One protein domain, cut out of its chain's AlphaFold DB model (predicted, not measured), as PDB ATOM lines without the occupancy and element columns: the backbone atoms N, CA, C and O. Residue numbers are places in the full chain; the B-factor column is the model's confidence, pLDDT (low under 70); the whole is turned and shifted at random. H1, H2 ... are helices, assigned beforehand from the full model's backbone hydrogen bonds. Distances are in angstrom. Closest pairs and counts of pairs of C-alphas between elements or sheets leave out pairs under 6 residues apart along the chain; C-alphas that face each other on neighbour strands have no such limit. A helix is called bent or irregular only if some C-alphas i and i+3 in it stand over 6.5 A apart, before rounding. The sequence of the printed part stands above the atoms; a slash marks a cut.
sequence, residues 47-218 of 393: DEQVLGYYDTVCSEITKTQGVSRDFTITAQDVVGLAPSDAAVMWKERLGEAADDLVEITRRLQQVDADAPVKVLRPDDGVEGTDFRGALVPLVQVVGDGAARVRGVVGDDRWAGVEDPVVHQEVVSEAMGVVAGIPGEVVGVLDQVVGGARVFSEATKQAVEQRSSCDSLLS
ATOM      1  N   ASP A  47     -44.025 -63.981 -27.132       79.62
ATOM      2  CA  ASP A  47     -44.831 -62.940 -26.494       79.62
ATOM      3  C   ASP A  47     -44.848 -61.665 -27.356       79.62
ATOM      4  O   ASP A  47     -43.888 -60.892 -27.394       79.62
ATOM      5  N   GLU A  48     -45.964 -61.437 -28.049       81.19
ATOM      6  CA  GLU A  48     -46.167 -60.281 -28.934       81.19
ATOM      7  C   GLU A  48     -46.109 -58.926 -28.203       81.19
ATOM      8  O   GLU A  48     -45.755 -57.913 -28.809       81.19
ATOM      9  N   GLN A  49     -46.429 -58.871 -26.904       80.06
ATOM     10  CA  GLN A  49     -46.323 -57.623 -26.135       80.06
ATOM     11  C   GLN A  49     -44.860 -57.275 -25.869       80.06
ATOM     12  O   GLN A  49     -44.469 -56.113 -25.988       80.06
ATOM     13  N   VAL A  50     -44.045 -58.288 -25.568       81.81
ATOM     14  CA  VAL A  50     -42.591 -58.139 -25.425       81.81
ATOM     15  C   VAL A  50     -41.962 -57.761 -26.766       81.81
ATOM     16  O   VAL A  50     -41.121 -56.863 -26.804       81.81
ATOM     17  N   LEU A  51     -42.411 -58.364 -27.872       83.94
ATOM     18  CA  LEU A  51     -41.961 -57.974 -29.211       83.94
ATOM     19  C   LEU A  51     -42.264 -56.507 -29.518       83.94
ATOM     20  O   LEU A  51     -41.358 -55.785 -29.923       83.94
ATOM     21  N   GLY A  52     -43.498 -56.043 -29.304       83.75
ATOM     22  CA  GLY A  52     -43.868 -54.645 -29.559       83.75
ATOM     23  C   GLY A  52     -43.109 -53.643 -28.680       83.75
ATOM     24  O   GLY A  52     -42.747 -52.560 -29.148       83.75
ATOM     25  N   TYR A  53     -42.821 -54.017 -27.429       86.88
ATOM     26  CA  TYR A  53     -41.990 -53.222 -26.526       86.88
ATOM     27  C   TYR A  53     -40.574 -53.050 -27.088       86.88
ATOM     28  O   TYR A  53     -40.139 -51.921 -27.319       86.88
ATOM     29  N   TYR A  54     -39.881 -54.154 -27.384       87.25
ATOM     30  CA  TYR A  54     -38.505 -54.112 -27.884       87.25
ATOM     31  C   TYR A  54     -38.399 -53.494 -29.281       87.25
ATOM     32  O   TYR A  54     -37.487 -52.710 -29.520       87.25
ATOM     33  N   ASP A  55     -39.356 -53.756 -30.173       87.19
ATOM     34  CA  ASP A  55     -39.403 -53.150 -31.509       87.19
ATOM     35  C   ASP A  55     -39.429 -51.618 -31.441       87.19
ATOM     36  O   ASP A  55     -38.709 -50.939 -32.177       87.19
ATOM     37  N   THR A  56     -40.219 -51.071 -30.513       86.12
ATOM     38  CA  THR A  56     -40.290 -49.623 -30.302       86.12
ATOM     39  C   THR A  56     -38.996 -49.095 -29.690       86.12
ATOM     40  O   THR A  56     -38.448 -48.117 -30.190       86.12
ATOM     41  N   VAL A  57     -38.468 -49.756 -28.656       88.56
ATOM     42  CA  VAL A  57     -37.219 -49.347 -27.990       88.56
ATOM     43  C   VAL A  57     -36.049 -49.318 -28.975       88.56
ATOM     44  O   VAL A  57     -35.374 -48.296 -29.091       88.56
ATOM     45  N   CYS A  58     -35.842 -50.392 -29.739       87.94
ATOM     46  CA  CYS A  58     -34.771 -50.471 -30.730       87.94
ATOM     47  C   CYS A  58     -34.932 -49.423 -31.847       87.94
ATOM     48  O   CYS A  58     -33.953 -48.805 -32.268       87.94
ATOM     49  N   SER A  59     -36.167 -49.174 -32.298       89.31
ATOM     50  CA  SER A  59     -36.465 -48.140 -33.297       89.31
ATOM     51  C   SER A  59     -36.106 -46.736 -32.802       89.31
ATOM     52  O   SER A  59     -35.461 -45.969 -33.515       89.31
ATOM     53  N   GLU A  60     -36.464 -46.398 -31.564       89.69
ATOM     54  CA  GLU A  60     -36.155 -45.093 -30.972       89.69
ATOM     55  C   GLU A  60     -34.642 -44.919 -30.680       89.69
ATOM     56  O   GLU A  60     -34.087 -43.837 -30.890       89.69
ATOM     57  N   ILE A  61     -33.929 -45.989 -30.306       86.06
ATOM     58  CA  ILE A  61     -32.455 -45.976 -30.193       86.06
ATOM     59  C   ILE A  61     -31.800 -45.752 -31.559       86.06
ATOM     60  O   ILE A  61     -30.899 -44.925 -31.685       86.06
ATOM     61  N   THR A  62     -32.284 -46.436 -32.596       84.75
ATOM     62  CA  THR A  62     -31.775 -46.279 -33.968       84.75
ATOM     63  C   THR A  62     -31.944 -44.841 -34.461       84.75
ATOM     64  O   THR A  62     -31.049 -44.293 -35.100       84.75
ATOM     65  N   LYS A  63     -33.057 -44.179 -34.124       86.88
ATOM     66  CA  LYS A  63     -33.237 -42.749 -34.429       86.88
ATOM     67  C   LYS A  63     -32.253 -41.862 -33.681       86.88
ATOM     68  O   LYS A  63     -31.744 -40.917 -34.268       86.88
ATOM     69  N   THR A  64     -31.944 -42.190 -32.427       84.75
ATOM     70  CA  THR A  64     -30.931 -41.458 -31.653       84.75
ATOM     71  C   THR A  64     -29.555 -41.550 -32.320       84.75
ATOM     72  O   THR A  64     -28.865 -40.546 -32.434       84.75
ATOM     73  N   GLN A  65     -29.182 -42.723 -32.845       79.62
ATOM     74  CA  GLN A  65     -27.970 -42.889 -33.665       79.62
ATOM     75  C   GLN A  65     -28.042 -42.099 -34.987       79.62
ATOM     76  O   GLN A  65     -27.030 -41.600 -35.474       79.62
ATOM     77  N   GLY A  66     -29.244 -41.955 -35.555       80.38
ATOM     78  CA  GLY A  66     -29.506 -41.133 -36.738       80.38
ATOM     79  C   GLY A  66     -29.131 -39.660 -36.556       80.38
ATOM     80  O   GLY A  66     -28.619 -39.065 -37.498       80.38
ATOM     81  N   VAL A  67     -29.276 -39.106 -35.347       82.81
ATOM     82  CA  VAL A  67     -28.904 -37.713 -35.041       82.81
ATOM     83  C   VAL A  67     -27.420 -37.444 -35.324       82.81
ATOM     84  O   VAL A  67     -27.080 -36.426 -35.917       82.81
ATOM     85  N   SER A  68     -26.515 -38.361 -34.984       75.31
ATOM     86  CA  SER A  68     -25.079 -38.176 -35.257       75.31
ATOM     87  C   SER A  68     -24.755 -38.255 -36.754       75.31
ATOM     88  O   SER A  68     -23.950 -37.475 -37.269       75.31
ATOM     89  N   ARG A  69     -25.430 -39.147 -37.492       75.56
ATOM     90  CA  ARG A  69     -25.314 -39.228 -38.961       75.56
ATOM     91  C   ARG A  69     -25.780 -37.937 -39.634       75.56
ATOM     92  O   ARG A  69     -25.212 -37.484 -40.625       75.56
ATOM     93  N   ASP A  70     -26.824 -37.357 -39.085       82.00
ATOM     94  CA  ASP A  70     -27.447 -36.138 -39.557       82.00
ATOM     95  C   ASP A  70     -26.519 -34.915 -39.434       82.00
ATOM     96  O   ASP A  70     -26.521 -34.058 -40.319       82.00
ATOM     97  N   PHE A  71     -25.660 -34.894 -38.410       81.94
ATOM     98  CA  PHE A  71     -24.591 -33.903 -38.214       81.94
ATOM     99  C   PHE A  71     -23.428 -34.090 -39.178       81.94
ATOM    100  O   PHE A  71     -22.902 -33.128 -39.731       81.94
ATOM    101  N   THR A  72     -23.068 -35.343 -39.424       75.19
ATOM    102  CA  THR A  72     -22.085 -35.722 -40.439       75.19
ATOM    103  C   THR A  72     -22.472 -35.203 -41.831       75.19
ATOM    104  O   THR A  72     -21.619 -34.722 -42.574       75.19
ATOM    105  N   ILE A  73     -23.759 -35.261 -42.189       79.88
ATOM    106  CA  ILE A  73     -24.258 -34.703 -43.456       79.88
ATOM    107  C   ILE A  73     -24.124 -33.176 -43.453       79.88
ATOM    108  O   ILE A  73     -23.595 -32.607 -44.404       79.88
ATOM    109  N   THR A  74     -24.512 -32.507 -42.365       84.69
ATOM    110  CA  THR A  74     -24.361 -31.049 -42.250       84.69
ATOM    111  C   THR A  74     -22.905 -30.604 -42.359       84.69
ATOM    112  O   THR A  74     -22.642 -29.615 -43.039       84.69
ATOM    113  N   ALA A  75     -21.951 -31.355 -41.799       80.88
ATOM    114  CA  ALA A  75     -20.522 -31.076 -41.955       80.88
ATOM    115  C   ALA A  75     -20.084 -31.027 -43.428       80.88
ATOM    116  O   ALA A  75     -19.201 -30.247 -43.771       80.88
ATOM    117  N   GLN A  76     -20.722 -31.807 -44.305       79.56
ATOM    118  CA  GLN A  76     -20.474 -31.785 -45.750       79.56
ATOM    119  C   GLN A  76     -21.116 -30.556 -46.393       79.56
ATOM    120  O   GLN A  76     -20.466 -29.834 -47.149       79.56
ATOM    121  N   ASP A  77     -22.384 -30.297 -46.083       83.56
ATOM    122  CA  ASP A  77     -23.150 -29.227 -46.725       83.56
ATOM    123  C   ASP A  77     -22.552 -27.836 -46.464       83.56
ATOM    124  O   ASP A  77     -22.638 -26.951 -47.321       83.56
ATOM    125  N   VAL A  78     -21.885 -27.656 -45.319       83.81
ATOM    126  CA  VAL A  78     -21.248 -26.383 -44.957       83.81
ATOM    127  C   VAL A  78     -19.875 -26.154 -45.590       83.81
ATOM    128  O   VAL A  78     -19.377 -25.027 -45.560       83.81
ATOM    129  N   VAL A  79     -19.245 -27.175 -46.181       80.56
ATOM    130  CA  VAL A  79     -17.929 -27.014 -46.820       80.56
ATOM    131  C   VAL A  79     -18.033 -25.988 -47.948       80.56
ATOM    132  O   VAL A  79     -18.866 -26.114 -48.852       80.56
ATOM    133  N   GLY A  80     -17.164 -24.977 -47.898       78.25
ATOM    134  CA  GLY A  80     -17.104 -23.886 -48.872       78.25
ATOM    135  C   GLY A  80     -18.019 -22.694 -48.576       78.25
ATOM    136  O   GLY A  80     -17.929 -21.691 -49.285       78.25
ATOM    137  N   LEU A  81     -18.868 -22.768 -47.545       86.75
ATOM    138  CA  LEU A  81     -19.713 -21.649 -47.124       86.75
ATOM    139  C   LEU A  81     -18.939 -20.630 -46.281       86.75
ATOM    140  O   LEU A  81     -17.920 -20.940 -45.661       86.75
ATOM    141  N   ALA A  82     -19.450 -19.397 -46.236       87.62
ATOM    142  CA  ALA A  82     -18.977 -18.416 -45.269       87.62
ATOM    143  C   ALA A  82     -19.303 -18.890 -43.836       87.62
ATOM    144  O   ALA A  82     -20.347 -19.519 -43.639       87.62
ATOM    145  N   PRO A  83     -18.477 -18.551 -42.823       86.31
ATOM    146  CA  PRO A  83     -18.717 -18.951 -41.434       86.31
ATOM    147  C   PRO A  83     -20.125 -18.612 -40.929       86.31
ATOM    148  O   PRO A  83     -20.724 -19.402 -40.209       86.31
ATOM    149  N   SER A  84     -20.687 -17.479 -41.358       88.00
ATOM    150  CA  SER A  84     -22.031 -17.048 -40.972       88.00
ATOM    151  C   SER A  84     -23.133 -17.944 -41.535       88.00
ATOM    152  O   SER A  84     -24.099 -18.236 -40.836       88.00
ATOM    153  N   ASP A  85     -22.990 -18.394 -42.782       90.50
ATOM    154  CA  ASP A  85     -23.977 -19.248 -43.448       90.50
ATOM    155  C   ASP A  85     -23.884 -20.681 -42.913       90.50
ATOM    156  O   ASP A  85     -24.900 -21.301 -42.595       90.50
ATOM    157  N   ALA A  86     -22.656 -21.172 -42.719       88.44
ATOM    158  CA  ALA A  86     -22.392 -22.445 -42.057       88.44
ATOM    159  C   ALA A  86     -22.965 -22.468 -40.629       88.44
ATOM    160  O   ALA A  86     -23.616 -23.437 -40.239       88.44
ATOM    161  N   ALA A  87     -22.797 -21.376 -39.874       89.12
ATOM    162  CA  ALA A  87     -23.334 -21.237 -38.526       89.12
ATOM    163  C   ALA A  87     -24.866 -21.332 -38.482       89.12
ATOM    164  O   ALA A  87     -25.420 -21.964 -37.581       89.12
ATOM    165  N   VAL A  88     -25.561 -20.736 -39.457       90.62
ATOM    166  CA  VAL A  88     -27.024 -20.849 -39.574       90.62
ATOM    167  C   VAL A  88     -27.434 -22.302 -39.805       90.62
ATOM    168  O   VAL A  88     -28.285 -22.802 -39.070       90.62
ATOM    169  N   MET A  89     -26.793 -22.997 -40.749       90.56
ATOM    170  CA  MET A  89     -27.109 -24.400 -41.048       90.56
ATOM    171  C   MET A  89     -26.860 -25.323 -39.852       90.56
ATOM    172  O   MET A  89     -27.711 -26.146 -39.515       90.56
ATOM    173  N   TRP A  90     -25.728 -25.166 -39.161       89.81
ATOM    174  CA  TRP A  90     -25.441 -25.930 -37.947       89.81
ATOM    175  C   TRP A  90     -26.465 -25.678 -36.844       89.81
ATOM    176  O   TRP A  90     -26.934 -26.622 -36.205       89.81
ATOM    177  N   LYS A  91     -26.843 -24.416 -36.626       90.19
ATOM    178  CA  LYS A  91     -27.833 -24.051 -35.612       90.19
ATOM    179  C   LYS A  91     -29.213 -24.627 -35.922       90.19
ATOM    180  O   LYS A  91     -29.875 -25.118 -35.008       90.19
ATOM    181  N   GLU A  92     -29.642 -24.573 -37.181       91.56
ATOM    182  CA  GLU A  92     -30.881 -25.214 -37.635       91.56
ATOM    183  C   GLU A  92     -30.830 -26.718 -37.361       91.56
ATOM    184  O   GLU A  92     -31.744 -27.255 -36.731       91.56
ATOM    185  N   ARG A  93     -29.714 -27.374 -37.699       92.25
ATOM    186  CA  ARG A  93     -29.551 -28.812 -37.483       92.25
ATOM    187  C   ARG A  93     -29.558 -29.225 -36.016       92.25
ATOM    188  O   ARG A  93     -30.188 -30.214 -35.649       92.25
ATOM    189  N   LEU A  94     -28.884 -28.463 -35.162       91.25
ATOM    190  CA  LEU A  94     -28.927 -28.649 -33.712       91.25
ATOM    191  C   LEU A  94     -30.337 -28.449 -33.151       91.25
ATOM    192  O   LEU A  94     -30.735 -29.166 -32.234       91.25
ATOM    193  N   GLY A  95     -31.101 -27.505 -33.704       91.69
ATOM    194  CA  GLY A  95     -32.508 -27.317 -33.363       91.69
ATOM    195  C   GLY A  95     -33.348 -28.555 -33.681       91.69
ATOM    196  O   GLY A  95     -34.051 -29.054 -32.803       91.69
ATOM    197  N   GLU A  96     -33.219 -29.086 -34.897       93.50
ATOM    198  CA  GLU A  96     -33.903 -30.315 -35.322       93.50
ATOM    199  C   GLU A  96     -33.527 -31.509 -34.439       93.50
ATOM    200  O   GLU A  96     -34.405 -32.193 -33.918       93.50
ATOM    201  N   ALA A  97     -32.233 -31.706 -34.183       91.81
ATOM    202  CA  ALA A  97     -31.749 -32.771 -33.311       91.81
ATOM    203  C   ALA A  97     -32.298 -32.663 -31.885       91.81
ATOM    204  O   ALA A  97     -32.707 -33.664 -31.296       91.81
ATOM    205  N   ALA A  98     -32.335 -31.457 -31.316       93.00
ATOM    206  CA  ALA A  98     -32.936 -31.240 -30.006       93.00
ATOM    207  C   ALA A  98     -34.421 -31.629 -29.983       93.00
ATOM    208  O   ALA A  98     -34.880 -32.233 -29.009       93.00
ATOM    209  N   ASP A  99     -35.174 -31.278 -31.024       93.81
ATOM    210  CA  ASP A  99     -36.599 -31.589 -31.113       93.81
ATOM    211  C   ASP A  99     -36.849 -33.087 -31.333       93.81
ATOM    212  O   ASP A  99     -37.721 -33.658 -30.666       93.81
ATOM    213  N   ASP A 100     -36.030 -33.748 -32.151       93.25
ATOM    214  CA  ASP A 100     -36.058 -35.200 -32.336       93.25
ATOM    215  C   ASP A 100     -35.763 -35.939 -31.028       93.25
ATOM    216  O   ASP A 100     -36.522 -36.827 -30.637       93.25
ATOM    217  N   LEU A 101     -34.724 -35.542 -30.286       93.50
ATOM    218  CA  LEU A 101     -34.394 -36.148 -28.990       93.50
ATOM    219  C   LEU A 101     -35.515 -35.948 -27.957       93.50
ATOM    220  O   LEU A 101     -35.806 -36.854 -27.168       93.50
ATOM    221  N   VAL A 102     -36.198 -34.798 -27.963       94.38
ATOM    222  CA  VAL A 102     -37.378 -34.583 -27.108       94.38
ATOM    223  C   VAL A 102     -38.538 -35.490 -27.505       94.38
ATOM    224  O   VAL A 102     -39.189 -36.067 -26.628       94.38
ATOM    225  N   GLU A 103     -38.801 -35.649 -28.798       95.12
ATOM    226  CA  GLU A 103     -39.847 -36.548 -29.285       95.12
ATOM    227  C   GLU A 103     -39.526 -38.015 -28.958       95.12
ATOM    228  O   GLU A 103     -40.403 -38.736 -28.474       95.12
ATOM    229  N   ILE A 104     -38.272 -38.444 -29.125       93.12
ATOM    230  CA  ILE A 104     -37.780 -39.772 -28.726       93.12
ATOM    231  C   ILE A 104     -37.995 -39.981 -27.223       93.12
ATOM    232  O   ILE A 104     -38.595 -40.977 -26.811       93.12
ATOM    233  N   THR A 105     -37.597 -39.011 -26.394       93.81
ATOM    234  CA  THR A 105     -37.801 -39.049 -24.935       93.81
ATOM    235  C   THR A 105     -39.279 -39.238 -24.589       93.81
ATOM    236  O   THR A 105     -39.632 -40.103 -23.786       93.81
ATOM    237  N   ARG A 106     -40.169 -38.466 -25.228       94.81
ATOM    238  CA  ARG A 106     -41.622 -38.547 -25.020       94.81
ATOM    239  C   ARG A 106     -42.178 -39.920 -25.400       94.81
ATOM    240  O   ARG A 106     -43.034 -40.453 -24.693       94.81
ATOM    241  N   ARG A 107     -41.712 -40.498 -26.509       93.44
ATOM    242  CA  ARG A 107     -42.131 -41.832 -26.964       93.44
ATOM    243  C   ARG A 107     -41.668 -42.925 -26.016       93.44
ATOM    244  O   ARG A 107     -42.485 -43.757 -25.633       93.44
ATOM    245  N   LEU A 108     -40.410 -42.894 -25.583       92.25
ATOM    246  CA  LEU A 108     -39.875 -43.857 -24.619       92.25
ATOM    247  C   LEU A 108     -40.624 -43.798 -23.280       92.25
ATOM    248  O   LEU A 108     -40.969 -44.839 -22.729       92.25
ATOM    249  N   GLN A 109     -40.969 -42.601 -22.793       93.06
ATOM    250  CA  GLN A 109     -41.816 -42.435 -21.603       93.06
ATOM    251  C   GLN A 109     -43.204 -43.059 -21.773       93.06
ATOM    252  O   GLN A 109     -43.727 -43.671 -20.844       93.06
ATOM    253  N   GLN A 110     -43.812 -42.897 -22.951       92.38
ATOM    254  CA  GLN A 110     -45.111 -43.489 -23.247       92.38
ATOM    255  C   GLN A 110     -45.028 -45.021 -23.271       92.38
ATOM    256  O   GLN A 110     -45.850 -45.679 -22.639       92.38
ATOM    257  N   VAL A 111     -44.008 -45.580 -23.931       90.38
ATOM    258  CA  VAL A 111     -43.762 -47.032 -23.967       90.38
ATOM    259  C   VAL A 111     -43.570 -47.589 -22.559       90.38
ATOM    260  O   VAL A 111     -44.176 -48.600 -22.223       90.38
ATOM    261  N   ASP A 112     -42.781 -46.917 -21.720       89.00
ATOM    262  CA  ASP A 112     -42.542 -47.325 -20.331       89.00
ATOM    263  C   ASP A 112     -43.823 -47.287 -19.482       89.00
ATOM    264  O   ASP A 112     -44.102 -48.202 -18.703       89.00
ATOM    265  N   ALA A 113     -44.652 -46.255 -19.660       87.88
ATOM    266  CA  ALA A 113     -45.922 -46.124 -18.951       87.88
ATOM    267  C   ALA A 113     -46.928 -47.217 -19.352       87.88
ATOM    268  O   ALA A 113     -47.606 -47.793 -18.488       87.88
ATOM    269  N   ASP A 114     -46.994 -47.527 -20.647       87.12
ATOM    270  CA  ASP A 114     -47.881 -48.542 -21.216       87.12
ATOM    271  C   ASP A 114     -47.354 -49.975 -21.000       87.12
ATOM    272  O   ASP A 114     -48.092 -50.946 -21.191       87.12
ATOM    273  N   ALA A 115     -46.108 -50.121 -20.535       83.00
ATOM    274  CA  ALA A 115     -45.462 -51.406 -20.323       83.00
ATOM    275  C   ALA A 115     -46.139 -52.252 -19.220       83.00
ATOM    276  O   ALA A 115     -46.666 -51.724 -18.226       83.00
ATOM    277  N   PRO A 116     -46.112 -53.592 -19.361       73.19
ATOM    278  CA  PRO A 116     -46.664 -54.499 -18.365       73.19
ATOM    279  C   PRO A 116     -45.843 -54.482 -17.066       73.19
ATOM    280  O   PRO A 116     -44.626 -54.607 -17.065       73.19
ATOM    281  N   VAL A 117     -46.526 -54.399 -15.921       68.50
ATOM    282  CA  VAL A 117     -45.870 -54.278 -14.601       68.50
ATOM    283  C   VAL A 117     -45.237 -55.596 -14.134       68.50
ATOM    284  O   VAL A 117     -44.299 -55.576 -13.348       68.50
ATOM    285  N   LYS A 118     -45.773 -56.755 -14.557       64.25
ATOM    286  CA  LYS A 118     -45.252 -58.095 -14.216       64.25
ATOM    287  C   LYS A 118     -45.634 -59.120 -15.278       64.25
ATOM    288  O   LYS A 118     -46.799 -59.511 -15.347       64.25
ATOM    289  N   VAL A 119     -44.659 -59.614 -16.035       61.44
ATOM    290  CA  VAL A 119     -44.825 -60.841 -16.833       61.44
ATOM    291  C   VAL A 119     -44.481 -62.036 -15.937       61.44
ATOM    292  O   VAL A 119     -43.408 -62.076 -15.334       61.44
ATOM    293  N   LEU A 120     -45.432 -62.961 -15.758       56.78
ATOM    294  CA  LEU A 120     -45.289 -64.112 -14.859       56.78
ATOM    295  C   LEU A 120     -44.526 -65.255 -15.534       56.78
ATOM    296  O   LEU A 120     -44.822 -65.621 -16.669       56.78
ATOM    297  N   ARG A 121     -43.607 -65.874 -14.785       61.47
ATOM    298  CA  ARG A 121     -42.912 -67.098 -15.187       61.47
ATOM    299  C   ARG A 121     -43.733 -68.342 -14.800       61.47
ATOM    300  O   ARG A 121     -44.315 -68.343 -13.710       61.47
ATOM    301  N   PRO A 122     -43.772 -69.398 -15.634       55.31
ATOM    302  CA  PRO A 122     -44.376 -70.671 -15.244       55.31
ATOM    303  C   PRO A 122     -43.603 -71.334 -14.097       55.31
ATOM    304  O   PRO A 122     -44.202 -71.756 -13.112       55.31
ATOM    305  N   ASP A 123     -42.275 -71.341 -14.174       55.94
ATOM    306  CA  ASP A 123     -41.438 -72.087 -13.234       55.94
ATOM    307  C   ASP A 123     -41.059 -71.233 -12.028       55.94
ATOM    308  O   ASP A 123     -40.208 -70.362 -12.116       55.94
ATOM    309  N   ASP A 124     -41.657 -71.515 -10.874       47.88
ATOM    310  CA  ASP A 124     -41.149 -71.098  -9.556       47.88
ATOM    311  C   ASP A 124     -41.607 -69.729  -9.042       47.88
ATOM    312  O   ASP A 124     -40.833 -69.008  -8.427       47.88
ATOM    313  N   GLY A 125     -42.894 -69.407  -9.208       52.28
ATOM    314  CA  GLY A 125     -43.642 -68.467  -8.361       52.28
ATOM    315  C   GLY A 125     -42.825 -67.371  -7.652       52.28
ATOM    316  O   GLY A 125     -42.388 -67.568  -6.518       52.28
ATOM    317  N   VAL A 126     -42.797 -66.189  -8.278       50.62
ATOM    318  CA  VAL A 126     -42.270 -64.894  -7.794       50.62
ATOM    319  C   VAL A 126     -40.829 -64.565  -8.226       50.62
ATOM    320  O   VAL A 126     -39.952 -64.379  -7.399       50.62
ATOM    321  N   GLU A 127     -40.641 -64.330  -9.526       53.62
ATOM    322  CA  GLU A 127     -39.862 -63.189 -10.039       53.62
ATOM    323  C   GLU A 127     -40.619 -62.659 -11.266       53.62
ATOM    324  O   GLU A 127     -40.681 -63.309 -12.305       53.62
ATOM    325  N   GLY A 128     -41.321 -61.534 -11.105       57.84
ATOM    326  CA  GLY A 128     -41.951 -60.834 -12.225       57.84
ATOM    327  C   GLY A 128     -40.952 -59.837 -12.789       57.84
ATOM    328  O   GLY A 128     -40.353 -59.102 -12.008       57.84
ATOM    329  N   THR A 129     -40.772 -59.815 -14.108       66.25
ATOM    330  CA  THR A 129     -40.017 -58.736 -14.766       66.25
ATOM    331  C   THR A 129     -40.850 -57.469 -14.770       66.25
ATOM    332  O   THR A 129     -42.037 -57.532 -15.105       66.25
ATOM    333  N   ASP A 130     -40.234 -56.357 -14.382       74.19
ATOM    334  CA  ASP A 130     -40.872 -55.046 -14.359       74.19
ATOM    335  C   ASP A 130     -40.495 -54.295 -15.633       74.19
ATOM    336  O   ASP A 130     -39.468 -53.627 -15.703       74.19
ATOM    337  N   PHE A 131     -41.311 -54.447 -16.678       81.50
ATOM    338  CA  PHE A 131     -41.087 -53.695 -17.914       81.50
ATOM    339  C   PHE A 131     -41.388 -52.207 -17.719       81.50
ATOM    340  O   PHE A 131     -40.863 -51.375 -18.457       81.50
ATOM    341  N   ARG A 132     -42.225 -51.867 -16.730       86.25
ATOM    342  CA  ARG A 132     -42.493 -50.487 -16.348       86.25
ATOM    343  C   ARG A 132     -41.359 -49.977 -15.467       86.25
ATOM    344  O   ARG A 132     -41.005 -50.583 -14.466       86.25
ATOM    345  N   GLY A 133     -40.809 -48.825 -15.805       85.75
ATOM    346  CA  GLY A 133     -39.644 -48.263 -15.137       85.75
ATOM    347  C   GLY A 133     -38.314 -48.780 -15.689       85.75
ATOM    348  O   GLY A 133     -37.277 -48.199 -15.369       85.75
ATOM    349  N   ALA A 134     -38.313 -49.814 -16.539       88.19
ATOM    350  CA  ALA A 134     -37.092 -50.339 -17.144       88.19
ATOM    351  C   ALA A 134     -36.451 -49.345 -18.126       88.19
ATOM    352  O   ALA A 134     -35.230 -49.350 -18.267       88.19
ATOM    353  N   LEU A 135     -37.230 -48.456 -18.760       91.38
ATOM    354  CA  LEU A 135     -36.691 -47.441 -19.677       91.38
ATOM    355  C   LEU A 135     -36.228 -46.163 -18.978       91.38
ATOM    356  O   LEU A 135     -35.698 -45.284 -19.653       91.38
ATOM    357  N   VAL A 136     -36.393 -46.028 -17.657       91.62
ATOM    358  CA  VAL A 136     -36.020 -44.800 -16.928       91.62
ATOM    359  C   VAL A 136     -34.577 -44.355 -17.206       91.62
ATOM    360  O   VAL A 136     -34.408 -43.174 -17.517       91.62
ATOM    361  N   PRO A 137     -33.552 -45.233 -17.172       88.94
ATOM    362  CA  PRO A 137     -32.180 -44.828 -17.486       88.94
ATOM    363  C   PRO A 137     -32.039 -44.296 -18.917       88.94
ATOM    364  O   PRO A 137     -31.399 -43.274 -19.140       88.94
ATOM    365  N   LEU A 138     -32.690 -44.949 -19.884       90.38
ATOM    366  CA  LEU A 138     -32.645 -44.549 -21.290       90.38
ATOM    367  C   LEU A 138     -33.354 -43.207 -21.526       90.38
ATOM    368  O   LEU A 138     -32.817 -42.329 -22.194       90.38
ATOM    369  N   VAL A 139     -34.536 -43.022 -20.933       92.94
ATOM    370  CA  VAL A 139     -35.296 -41.762 -20.978       92.94
ATOM    371  C   VAL A 139     -34.479 -40.605 -20.404       92.94
ATOM    372  O   VAL A 139     -34.515 -39.508 -20.957       92.94
ATOM    373  N   GLN A 140     -33.755 -40.836 -19.306       93.00
ATOM    374  CA  GLN A 140     -32.886 -39.826 -18.700       93.00
ATOM    375  C   GLN A 140     -31.745 -39.438 -19.638       93.00
ATOM    376  O   GLN A 140     -31.598 -38.256 -19.928       93.00
ATOM    377  N   VAL A 141     -31.009 -40.413 -20.181       90.69
ATOM    378  CA  VAL A 141     -29.884 -40.153 -21.095       90.69
ATOM    379  C   VAL A 141     -30.321 -39.355 -22.326       90.69
ATOM    380  O   VAL A 141     -29.711 -38.334 -22.648       90.69
ATOM    381  N   VAL A 142     -31.399 -39.770 -22.999       92.25
ATOM    382  CA  VAL A 142     -31.887 -39.063 -24.196       92.25
ATOM    383  C   VAL A 142     -32.394 -37.661 -23.835       92.25
ATOM    384  O   VAL A 142     -32.102 -36.695 -24.544       92.25
ATOM    385  N   GLY A 143     -33.101 -37.518 -22.710       92.06
ATOM    386  CA  GLY A 143     -33.604 -36.229 -22.233       92.06
ATOM    387  C   GLY A 143     -32.491 -35.244 -21.858       92.06
ATOM    388  O   GLY A 143     -32.553 -34.070 -22.234       92.06
ATOM    389  N   ASP A 144     -31.451 -35.720 -21.175       93.00
ATOM    390  CA  ASP A 144     -30.264 -34.932 -20.827       93.00
ATOM    391  C   ASP A 144     -29.458 -34.571 -22.085       93.00
ATOM    392  O   ASP A 144     -28.947 -33.454 -22.200       93.00
ATOM    393  N   GLY A 145     -29.394 -35.474 -23.069       90.25
ATOM    394  CA  GLY A 145     -28.892 -35.191 -24.415       90.25
ATOM    395  C   GLY A 145     -29.629 -34.019 -25.069       90.25
ATOM    396  O   GLY A 145     -29.000 -33.037 -25.458       90.25
ATOM    397  N   ALA A 146     -30.965 -34.054 -25.097       92.44
ATOM    398  CA  ALA A 146     -31.780 -32.973 -25.656       92.44
ATOM    399  C   ALA A 146     -31.533 -31.623 -24.955       92.44
ATOM    400  O   ALA A 146     -31.449 -30.579 -25.605       92.44
ATOM    401  N   ALA A 147     -31.403 -31.628 -23.625       92.38
ATOM    402  CA  ALA A 147     -31.120 -30.422 -22.848       92.38
ATOM    403  C   ALA A 147     -29.734 -29.838 -23.162       92.38
ATOM    404  O   ALA A 147     -29.616 -28.621 -23.329       92.38
ATOM    405  N   ARG A 148     -28.705 -30.689 -23.286       92.88
ATOM    406  CA  ARG A 148     -27.351 -30.268 -23.679       92.88
ATOM    407  C   ARG A 148     -27.335 -29.666 -25.081       92.88
ATOM    408  O   ARG A 148     -26.840 -28.553 -25.240       92.88
ATOM    409  N   VAL A 149     -27.951 -30.333 -26.061       91.12
ATOM    410  CA  VAL A 149     -28.044 -29.824 -27.444       91.12
ATOM    411  C   VAL A 149     -28.747 -28.464 -27.476       91.12
ATOM    412  O   VAL A 149     -28.239 -27.525 -28.084       91.12
ATOM    413  N   ARG A 150     -29.862 -28.290 -26.751       92.00
ATOM    414  CA  ARG A 150     -30.534 -26.978 -26.639       92.00
ATOM    415  C   ARG A 150     -29.664 -25.901 -26.007       92.00
ATOM    416  O   ARG A 150     -29.774 -24.743 -26.402       92.00
ATOM    417  N   GLY A 151     -28.835 -26.266 -25.030       90.19
ATOM    418  CA  GLY A 151     -27.848 -25.363 -24.445       90.19
ATOM    419  C   GLY A 151     -26.901 -24.810 -25.508       90.19
ATOM    420  O   GLY A 151     -26.729 -23.597 -25.584       90.19
ATOM    421  N   VAL A 152     -26.390 -25.683 -26.381       89.38
ATOM    422  CA  VAL A 152     -25.520 -25.293 -27.500       89.38
ATOM    423  C   VAL A 152     -26.270 -24.434 -28.520       89.38
ATOM    424  O   VAL A 152     -25.762 -23.391 -28.912       89.38
ATOM    425  N   VAL A 153     -27.495 -24.799 -28.923       88.12
ATOM    426  CA  VAL A 153     -28.327 -23.982 -29.844       88.12
ATOM    427  C   VAL A 153     -28.546 -22.564 -29.308       88.12
ATOM    428  O   VAL A 153     -28.603 -21.594 -30.073       88.12
ATOM    429  N   GLY A 154     -28.727 -22.457 -27.992       85.69
ATOM    430  CA  GLY A 154     -28.952 -21.207 -27.278       85.69
ATOM    431  C   GLY A 154     -27.695 -20.372 -27.047       85.69
ATOM    432  O   GLY A 154     -27.826 -19.289 -26.483       85.69
ATOM    433  N   ASP A 155     -26.512 -20.840 -27.451       88.38
ATOM    434  CA  ASP A 155     -25.269 -20.090 -27.296       88.38
ATOM    435  C   ASP A 155     -25.273 -18.836 -28.191       88.38
ATOM    436  O   ASP A 155     -25.499 -18.897 -29.405       88.38
ATOM    437  N   ASP A 156     -25.013 -17.680 -27.578       86.19
ATOM    438  CA  ASP A 156     -24.957 -16.384 -28.255       86.19
ATOM    439  C   ASP A 156     -23.829 -16.322 -29.296       86.19
ATOM    440  O   ASP A 156     -23.920 -15.534 -30.239       86.19
ATOM    441  N   ARG A 157     -22.798 -17.174 -29.186       86.44
ATOM    442  CA  ARG A 157     -21.722 -17.275 -30.184       86.44
ATOM    443  C   ARG A 157     -22.228 -17.702 -31.558       86.44
ATOM    444  O   ARG A 157     -21.595 -17.361 -32.545       86.44
ATOM    445  N   TRP A 158     -23.381 -18.361 -31.670       83.69
ATOM    446  CA  TRP A 158     -23.979 -18.626 -32.986       83.69
ATOM    447  C   TRP A 158     -24.461 -17.355 -33.703       83.69
ATOM    448  O   TRP A 158     -24.700 -17.382 -34.911       83.69
ATOM    449  N   ALA A 159     -24.673 -16.244 -32.991       80.31
ATOM    450  CA  ALA A 159     -25.194 -15.017 -33.579       80.31
ATOM    451  C   ALA A 159     -24.084 -14.222 -34.283       80.31
ATOM    452  O   ALA A 159     -23.282 -13.549 -33.642       80.31
ATOM    453  N   GLY A 160     -24.088 -14.240 -35.619       67.00
ATOM    454  CA  GLY A 160     -23.188 -13.397 -36.412       67.00
ATOM    455  C   GLY A 160     -21.724 -13.828 -36.332       67.00
ATOM    456  O   GLY A 160     -20.838 -12.977 -36.282       67.00
ATOM    457  N   VAL A 161     -21.468 -15.140 -36.307       82.00
ATOM    458  CA  VAL A 161     -20.114 -15.684 -36.443       82.00
ATOM    459  C   VAL A 161     -19.569 -15.337 -37.830       82.00
ATOM    460  O   VAL A 161     -19.978 -15.886 -38.846       82.00
ATOM    461  N   GLU A 162     -18.666 -14.364 -37.869       84.56
ATOM    462  CA  GLU A 162     -17.881 -14.013 -39.061       84.56
ATOM    463  C   GLU A 162     -16.449 -14.565 -38.968       84.56
ATOM    464  O   GLU A 162     -15.769 -14.707 -39.982       84.56
ATOM    465  N   ASP A 163     -16.003 -14.904 -37.754       84.69
ATOM    466  CA  ASP A 163     -14.670 -15.433 -37.473       84.69
ATOM    467  C   ASP A 163     -14.642 -16.970 -37.642       84.69
ATOM    468  O   ASP A 163     -15.368 -17.675 -36.928       84.69
ATOM    469  N   PRO A 164     -13.803 -17.514 -38.547       79.81
ATOM    470  CA  PRO A 164     -13.656 -18.956 -38.742       79.81
ATOM    471  C   PRO A 164     -13.203 -19.723 -37.494       79.81
ATOM    472  O   PRO A 164     -13.601 -20.872 -37.323       79.81
ATOM    473  N   VAL A 165     -12.396 -19.114 -36.621       83.94
ATOM    474  CA  VAL A 165     -11.915 -19.752 -35.388       83.94
ATOM    475  C   VAL A 165     -13.076 -19.933 -34.419       83.94
ATOM    476  O   VAL A 165     -13.301 -21.032 -33.924       83.94
ATOM    477  N   VAL A 166     -13.873 -18.880 -34.217       82.62
ATOM    478  CA  VAL A 166     -15.062 -18.950 -33.353       82.62
ATOM    479  C   VAL A 166     -16.074 -19.949 -33.917       82.62
ATOM    480  O   VAL A 166     -16.642 -20.732 -33.159       82.62
ATOM    481  N   HIS A 167     -16.268 -19.975 -35.241       83.50
ATOM    482  CA  HIS A 167     -17.099 -20.989 -35.892       83.50
ATOM    483  C   HIS A 167     -16.626 -22.409 -35.563       83.50
ATOM    484  O   HIS A 167     -17.422 -23.233 -35.119       83.50
ATOM    485  N   GLN A 168     -15.335 -22.693 -35.747       81.06
ATOM    486  CA  GLN A 168     -14.759 -24.011 -35.482       81.06
ATOM    487  C   GLN A 168     -14.886 -24.417 -34.012       81.06
ATOM    488  O   GLN A 168     -15.237 -25.561 -33.737       81.06
ATOM    489  N   GLU A 169     -14.655 -23.498 -33.073       83.50
ATOM    490  CA  GLU A 169     -14.821 -23.761 -31.639       83.50
ATOM    491  C   GLU A 169     -16.259 -24.167 -31.300       83.50
ATOM    492  O   GLU A 169     -16.484 -25.178 -30.634       83.50
ATOM    493  N   VAL A 170     -17.239 -23.397 -31.779       84.69
ATOM    494  CA  VAL A 170     -18.658 -23.641 -31.494       84.69
ATOM    495  C   VAL A 170     -19.139 -24.935 -32.160       84.69
ATOM    496  O   VAL A 170     -19.869 -25.709 -31.541       84.69
ATOM    497  N   VAL A 171     -18.704 -25.213 -33.393       85.06
ATOM    498  CA  VAL A 171     -19.021 -26.467 -34.095       85.06
ATOM    499  C   VAL A 171     -18.376 -27.666 -33.409       85.06
ATOM    500  O   VAL A 171     -19.039 -28.680 -33.224       85.06
ATOM    501  N   SER A 172     -17.114 -27.564 -32.986       83.12
ATOM    502  CA  SER A 172     -16.434 -28.647 -32.268       83.12
ATOM    503  C   SER A 172     -17.137 -28.976 -30.952       83.12
ATOM    504  O   SER A 172     -17.307 -30.149 -30.631       83.12
ATOM    505  N   GLU A 173     -17.590 -27.966 -30.209       84.62
ATOM    506  CA  GLU A 173     -18.385 -28.178 -28.997       84.62
ATOM    507  C   GLU A 173     -19.739 -28.830 -29.312       84.62
ATOM    508  O   GLU A 173     -20.165 -29.758 -28.621       84.62
ATOM    509  N   ALA A 174     -20.402 -28.377 -30.377       86.12
ATOM    510  CA  ALA A 174     -21.673 -28.927 -30.827       86.12
ATOM    511  C   ALA A 174     -21.576 -30.405 -31.219       86.12
ATOM    512  O   ALA A 174     -22.406 -31.207 -30.780       86.12
ATOM    513  N   MET A 175     -20.564 -30.766 -32.012       81.81
ATOM    514  CA  MET A 175     -20.309 -32.155 -32.388       81.81
ATOM    515  C   MET A 175     -20.001 -33.000 -31.150       81.81
ATOM    516  O   MET A 175     -20.670 -34.013 -30.963       81.81
ATOM    517  N   GLY A 176     -19.170 -32.502 -30.224       79.62
ATOM    518  CA  GLY A 176     -18.818 -33.225 -28.993       79.62
ATOM    519  C   GLY A 176     -20.024 -33.565 -28.130       79.62
ATOM    520  O   GLY A 176     -20.131 -34.663 -27.577       79.62
ATOM    521  N   VAL A 177     -20.984 -32.644 -28.048       85.38
ATOM    522  CA  VAL A 177     -22.244 -32.888 -27.342       85.38
ATOM    523  C   VAL A 177     -23.086 -33.951 -28.047       85.38
ATOM    524  O   VAL A 177     -23.634 -34.824 -27.375       85.38
ATOM    525  N   VAL A 178     -23.214 -33.891 -29.373       83.44
ATOM    526  CA  VAL A 178     -24.071 -34.809 -30.140       83.44
ATOM    527  C   VAL A 178     -23.458 -36.209 -30.257       83.44
ATOM    528  O   VAL A 178     -24.176 -37.201 -30.119       83.44
ATOM    529  N   ALA A 179     -22.146 -36.311 -30.464       77.50
ATOM    530  CA  ALA A 179     -21.418 -37.567 -30.636       77.50
ATOM    531  C   ALA A 179     -21.411 -38.436 -29.367       77.50
ATOM    532  O   ALA A 179     -21.426 -39.664 -29.457       77.50
ATOM    533  N   GLY A 180     -21.466 -37.826 -28.179       74.81
ATOM    534  CA  GLY A 180     -21.519 -38.563 -26.912       74.81
ATOM    535  C   GLY A 180     -22.842 -39.302 -26.660       74.81
ATOM    536  O   GLY A 180     -22.858 -40.334 -25.985       74.81
ATOM    537  N   ILE A 181     -23.959 -38.818 -27.219       82.38
ATOM    538  CA  ILE A 181     -25.308 -39.309 -26.881       82.38
ATOM    539  C   ILE A 181     -25.503 -40.793 -27.246       82.38
ATOM    540  O   ILE A 181     -25.958 -41.549 -26.382       82.38
ATOM    541  N   PRO A 182     -25.155 -41.274 -28.461       78.88
ATOM    542  CA  PRO A 182     -25.283 -42.693 -28.792       78.88
ATOM    543  C   PRO A 182     -24.482 -43.615 -27.865       78.88
ATOM    544  O   PRO A 182     -24.984 -44.674 -27.486       78.88
ATOM    545  N   GLY A 183     -23.266 -43.217 -27.475       72.94
ATOM    546  CA  GLY A 183     -22.419 -43.995 -26.567       72.94
ATOM    547  C   GLY A 183     -23.042 -44.134 -25.178       72.94
ATOM    548  O   GLY A 183     -23.111 -45.235 -24.632       72.94
ATOM    549  N   GLU A 184     -23.583 -43.041 -24.636       81.44
ATOM    550  CA  GLU A 184     -24.314 -43.059 -23.365       81.44
ATOM    551  C   GLU A 184     -25.578 -43.932 -23.441       81.44
ATOM    552  O   GLU A 184     -25.848 -44.706 -22.520       81.44
ATOM    553  N   VAL A 185     -26.326 -43.858 -24.552       83.06
ATOM    554  CA  VAL A 185     -27.509 -44.699 -24.800       83.06
ATOM    555  C   VAL A 185     -27.134 -46.178 -24.791       83.06
ATOM    556  O   VAL A 185     -27.784 -46.968 -24.108       83.06
ATOM    557  N   VAL A 186     -26.069 -46.556 -25.502       77.31
ATOM    558  CA  VAL A 186     -25.577 -47.939 -25.521       77.31
ATOM    559  C   VAL A 186     -25.114 -48.375 -24.129       77.31
ATOM    560  O   VAL A 186     -25.442 -49.481 -23.699       77.31
ATOM    561  N   GLY A 187     -24.435 -47.497 -23.386       72.88
ATOM    562  CA  GLY A 187     -23.952 -47.773 -22.030       72.88
ATOM    563  C   GLY A 187     -25.053 -48.082 -21.006       72.88
ATOM    564  O   GLY A 187     -24.787 -48.749 -20.004       72.88
ATOM    565  N   VAL A 188     -26.297 -47.649 -21.246       82.75
ATOM    566  CA  VAL A 188     -27.443 -47.947 -20.367       82.75
ATOM    567  C   VAL A 188     -28.333 -49.089 -20.866       82.75
ATOM    568  O   VAL A 188     -29.253 -49.493 -20.145       82.75
ATOM    569  N   LEU A 189     -28.060 -49.668 -22.043       80.38
ATOM    570  CA  LEU A 189     -28.885 -50.746 -22.604       80.38
ATOM    571  C   LEU A 189     -28.925 -51.994 -21.722       80.38
ATOM    572  O   LEU A 189     -29.993 -52.579 -21.545       80.38
ATOM    573  N   ASP A 190     -27.805 -52.371 -21.107       76.44
ATOM    574  CA  ASP A 190     -27.752 -53.538 -20.220       76.44
ATOM    575  C   ASP A 190     -28.649 -53.369 -18.984       76.44
ATOM    576  O   ASP A 190     -29.215 -54.343 -18.483       76.44
ATOM    577  N   GLN A 191     -28.841 -52.131 -18.511       81.44
ATOM    578  CA  GLN A 191     -29.754 -51.835 -17.402       81.44
ATOM    579  C   GLN A 191     -31.214 -52.002 -17.835       81.44
ATOM    580  O   GLN A 191     -32.004 -52.589 -17.095       81.44
ATOM    581  N   VAL A 192     -31.553 -51.553 -19.050       84.00
ATOM    582  CA  VAL A 192     -32.883 -51.753 -19.649       84.00
ATOM    583  C   VAL A 192     -33.167 -53.244 -19.820       84.00
ATOM    584  O   VAL A 192     -34.205 -53.727 -19.373       84.00
ATOM    585  N   VAL A 193     -32.234 -54.003 -20.401       80.31
ATOM    586  CA  VAL A 193     -32.374 -55.457 -20.600       80.31
ATOM    587  C   VAL A 193     -32.443 -56.203 -19.264       80.31
ATOM    588  O   VAL A 193     -33.200 -57.167 -19.134       80.31
ATOM    589  N   GLY A 194     -31.699 -55.753 -18.252       78.88
ATOM    590  CA  GLY A 194     -31.783 -56.277 -16.891       78.88
ATOM    591  C   GLY A 194     -33.149 -56.036 -16.238       78.88
ATOM    592  O   GLY A 194     -33.669 -56.936 -15.576       78.88
ATOM    593  N   GLY A 195     -33.740 -54.855 -16.449       81.31
ATOM    594  CA  GLY A 195     -35.069 -54.491 -15.949       81.31
ATOM    595  C   GLY A 195     -36.224 -55.165 -16.700       81.31
ATOM    596  O   GLY A 195     -37.201 -55.563 -16.071       81.31
ATOM    597  N   ALA A 196     -36.082 -55.357 -18.015       83.94
ATOM    598  CA  ALA A 196     -37.101 -55.864 -18.941       83.94
ATOM    599  C   ALA A 196     -36.759 -57.251 -19.532       83.94
ATOM    600  O   ALA A 196     -36.944 -57.507 -20.718       83.94
ATOM    601  N   ARG A 197     -36.242 -58.173 -18.715       81.38
ATOM    602  CA  ARG A 197     -35.721 -59.472 -19.166       81.38
ATOM    603  C   ARG A 197     -36.703 -60.306 -20.012       81.38
ATOM    604  O   ARG A 197     -37.826 -60.594 -19.599       81.38
ATOM    605  N   VAL A 198     -36.219 -60.809 -21.152       77.94
ATOM    606  CA  VAL A 198     -36.916 -61.803 -21.993       77.94
ATOM    607  C   VAL A 198     -36.662 -63.220 -21.469       77.94
ATOM    608  O   VAL A 198     -35.524 -63.580 -21.170       77.94
ATOM    609  N   PHE A 199     -37.714 -64.040 -21.362       71.38
ATOM    610  CA  PHE A 199     -37.634 -65.359 -20.714       71.38
ATOM    611  C   PHE A 199     -37.784 -66.570 -21.633       71.38
ATOM    612  O   PHE A 199     -37.256 -67.630 -21.296       71.38
ATOM    613  N   SER A 200     -38.520 -66.463 -22.744       74.88
ATOM    614  CA  SER A 200     -38.601 -67.566 -23.703       74.88
ATOM    615  C   SER A 200     -37.541 -67.391 -24.780       74.88
ATOM    616  O   SER A 200     -37.363 -66.302 -25.328       74.88
ATOM    617  N   GLU A 201     -36.840 -68.482 -25.083       76.50
ATOM    618  CA  GLU A 201     -35.818 -68.493 -26.126       76.50
ATOM    619  C   GLU A 201     -36.439 -68.150 -27.487       76.50
ATOM    620  O   GLU A 201     -35.851 -67.395 -28.253       76.50
ATOM    621  N   ALA A 202     -37.677 -68.595 -27.745       80.69
ATOM    622  CA  ALA A 202     -38.423 -68.218 -28.942       80.69
ATOM    623  C   ALA A 202     -38.701 -66.705 -29.023       80.69
ATOM    624  O   ALA A 202     -38.516 -66.122 -30.088       80.69
ATOM    625  N   THR A 203     -39.103 -66.046 -27.926       81.69
ATOM    626  CA  THR A 203     -39.300 -64.580 -27.927       81.69
ATOM    627  C   THR A 203     -37.974 -63.860 -28.092       81.69
ATOM    628  O   THR A 203     -37.901 -62.912 -28.863       81.69
ATOM    629  N   LYS A 204     -36.914 -64.315 -27.414       80.69
ATOM    630  CA  LYS A 204     -35.578 -63.725 -27.537       80.69
ATOM    631  C   LYS A 204     -35.087 -63.775 -28.987       80.69
ATOM    632  O   LYS A 204     -34.749 -62.739 -29.544       80.69
ATOM    633  N   GLN A 205     -35.150 -64.948 -29.616       80.62
ATOM    634  CA  GLN A 205     -34.796 -65.114 -31.028       80.62
ATOM    635  C   GLN A 205     -35.685 -64.270 -31.944       80.62
ATOM    636  O   GLN A 205     -35.197 -63.675 -32.900       80.62
ATOM    637  N   ALA A 206     -36.987 -64.183 -31.655       83.88
ATOM    638  CA  ALA A 206     -37.902 -63.355 -32.431       83.88
ATOM    639  C   ALA A 206     -37.585 -61.855 -32.303       83.88
ATOM    640  O   ALA A 206     -37.689 -61.156 -33.305       83.88
ATOM    641  N   VAL A 207     -37.168 -61.370 -31.123       82.44
ATOM    642  CA  VAL A 207     -36.676 -59.994 -30.912       82.44
ATOM    643  C   VAL A 207     -35.393 -59.752 -31.712       82.44
ATOM    644  O   VAL A 207     -35.320 -58.771 -32.445       82.44
ATOM    645  N   GLU A 208     -34.408 -60.651 -31.620       79.56
ATOM    646  CA  GLU A 208     -33.119 -60.542 -32.329       79.56
ATOM    647  C   GLU A 208     -33.288 -60.535 -33.858       79.56
ATOM    648  O   GLU A 208     -32.537 -59.871 -34.562       79.56
ATOM    649  N   GLN A 209     -34.313 -61.212 -34.382       81.19
ATOM    650  CA  GLN A 209     -34.623 -61.254 -35.817       81.19
ATOM    651  C   GLN A 209     -35.451 -60.054 -36.316       81.19
ATOM    652  O   GLN A 209     -35.754 -59.971 -37.512       81.19
ATOM    653  N   ARG A 210     -35.864 -59.122 -35.444       81.88
ATOM    654  CA  ARG A 210     -36.570 -57.904 -35.875       81.88
ATOM    655  C   ARG A 210     -35.595 -56.963 -36.566       81.88
ATOM    656  O   ARG A 210     -34.578 -56.596 -35.995       81.88
ATOM    657  N   SER A 211     -35.980 -56.443 -37.730       78.75
ATOM    658  CA  SER A 211     -35.177 -55.459 -38.470       78.75
ATOM    659  C   SER A 211     -34.862 -54.186 -37.675       78.75
ATOM    660  O   SER A 211     -33.875 -53.521 -37.957       78.75
ATOM    661  N   SER A 212     -35.711 -53.825 -36.709       79.19
ATOM    662  CA  SER A 212     -35.507 -52.683 -35.811       79.19
ATOM    663  C   SER A 212     -34.410 -52.928 -34.775       79.19
ATOM    664  O   SER A 212     -33.774 -51.968 -34.356       79.19
ATOM    665  N   CYS A 213     -34.194 -54.181 -34.364       75.31
ATOM    666  CA  CYS A 213     -33.225 -54.571 -33.342       75.31
ATOM    667  C   CYS A 213     -31.977 -55.252 -33.916       75.31
ATOM    668  O   CYS A 213     -30.998 -55.395 -33.190       75.31
ATOM    669  N   ASP A 214     -31.997 -55.651 -35.190       69.75
ATOM    670  CA  ASP A 214     -30.915 -56.368 -35.875       69.75
ATOM    671  C   ASP A 214     -29.565 -55.647 -35.696       69.75
ATOM    672  O   ASP A 214     -28.618 -56.228 -35.182       69.75
ATOM    673  N   SER A 215     -29.491 -54.332 -35.941       63.97
ATOM    674  CA  SER A 215     -28.258 -53.542 -35.747       63.97
ATOM    675  C   SER A 215     -27.780 -53.414 -34.292       63.97
ATOM    676  O   SER A 215     -26.623 -53.066 -34.063       63.97
ATOM    677  N   LEU A 216     -28.642 -53.672 -33.304       69.62
ATOM    678  CA  LEU A 216     -28.342 -53.506 -31.876       69.62
ATOM    679  C   LEU A 216     -28.064 -54.845 -31.172       69.62
ATOM    680  O   LEU A 216     -27.317 -54.878 -30.188       69.62
ATOM    681  N   LEU A 217     -28.673 -55.932 -31.663       64.44
ATOM    682  CA  LEU A 217     -28.746 -57.234 -30.991       64.44
ATOM    683  C   LEU A 217     -28.214 -58.420 -31.818       64.44
ATOM    684  O   LEU A 217     -28.010 -59.482 -31.231       64.44
ATOM    685  N   SER A 218     -27.964 -58.284 -33.128       52.97
ATOM    686  CA  SER A 218     -27.362 -59.372 -33.921       52.97
ATOM    687  C   SER A 218     -25.942 -59.716 -33.474       52.97
ATOM    688  O   SER A 218     -25.290 -58.886 -32.829       52.97
TER     689      SER A 218
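AT A GLANCE: This is residues 47 to 218 of the 393 residues of an uncharacterized protein of Corynebacterium oculi (UniProt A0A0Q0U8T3). Four helices, H1 to H4, stand side by side in a long up-and-down bundle, each running against the one before it. At one end the short H5 packs on residues 50 to 55 of H1, and the long link from H2 to H3 reaches past the bundle. The 172 printed residues include six named helices, H1 to H6 in order, and no named strand: all helix. The whole is a loose rod, radius of gyration of the C-alphas 19.5 A, spanning 68 by 26 by 20 A.

HOW THE PARTS SIT: H2, residues 83 to 114, forms helical hairpins with H1, residues 48 to 77, at a shallow tilt of 5 degrees, and with H3, residues 136 to 153, at 20 degrees. Their closest C-alphas are Val 67 and Ala 97, 6.0 A, and Ala 98 and Ala 146, 4.8 A. H4, residues 164 to 195, forms a hairpin with H3 at 7 degrees; Gly 145 and Ile 181 have the closest C-alphas, 6.0 A. Residues 175 to 185 of H4 touch H1, closest C-alphas Gln 65 and Pro 182, 5.6 A. H5, residues 201 to 208, touches H1, closest C-alphas Leu 51 and Val 207, 5.9 A. H6, residues 214 to 217, is close to H1 but not clearly touching, closest C-alphas Cys 58 and Leu 216, 7.2 A. Every O i to N i+4 pair is within hydrogen-bond range in H2, H3 and H5, against 23 of 26 in H1 and 23 of 28 in H4; H6 is too short for one.

IN THESE COORDINATES: H1 begins at C-alpha 48 (-46.167, -60.281, -28.934) and is 42.6 A long; H2 is 46.2 A, H3 25.7 A. H4, 47.3 A, ends at C-alpha 195 (-35.069, -54.491, -15.949); it is irregular, C-alphas 187 and 190 being 7.1 A apart, with a kink of 32 degrees near residue 188.

THE WHOLE: The C-alphas farthest apart, Asp 124 and Glu 162, are 68.3 A apart. The printed part has no cut; the link from H2 to H3, 21 residues, is long. Confidence is under 70 at residues 117 to 129, 160 and 214 to 218.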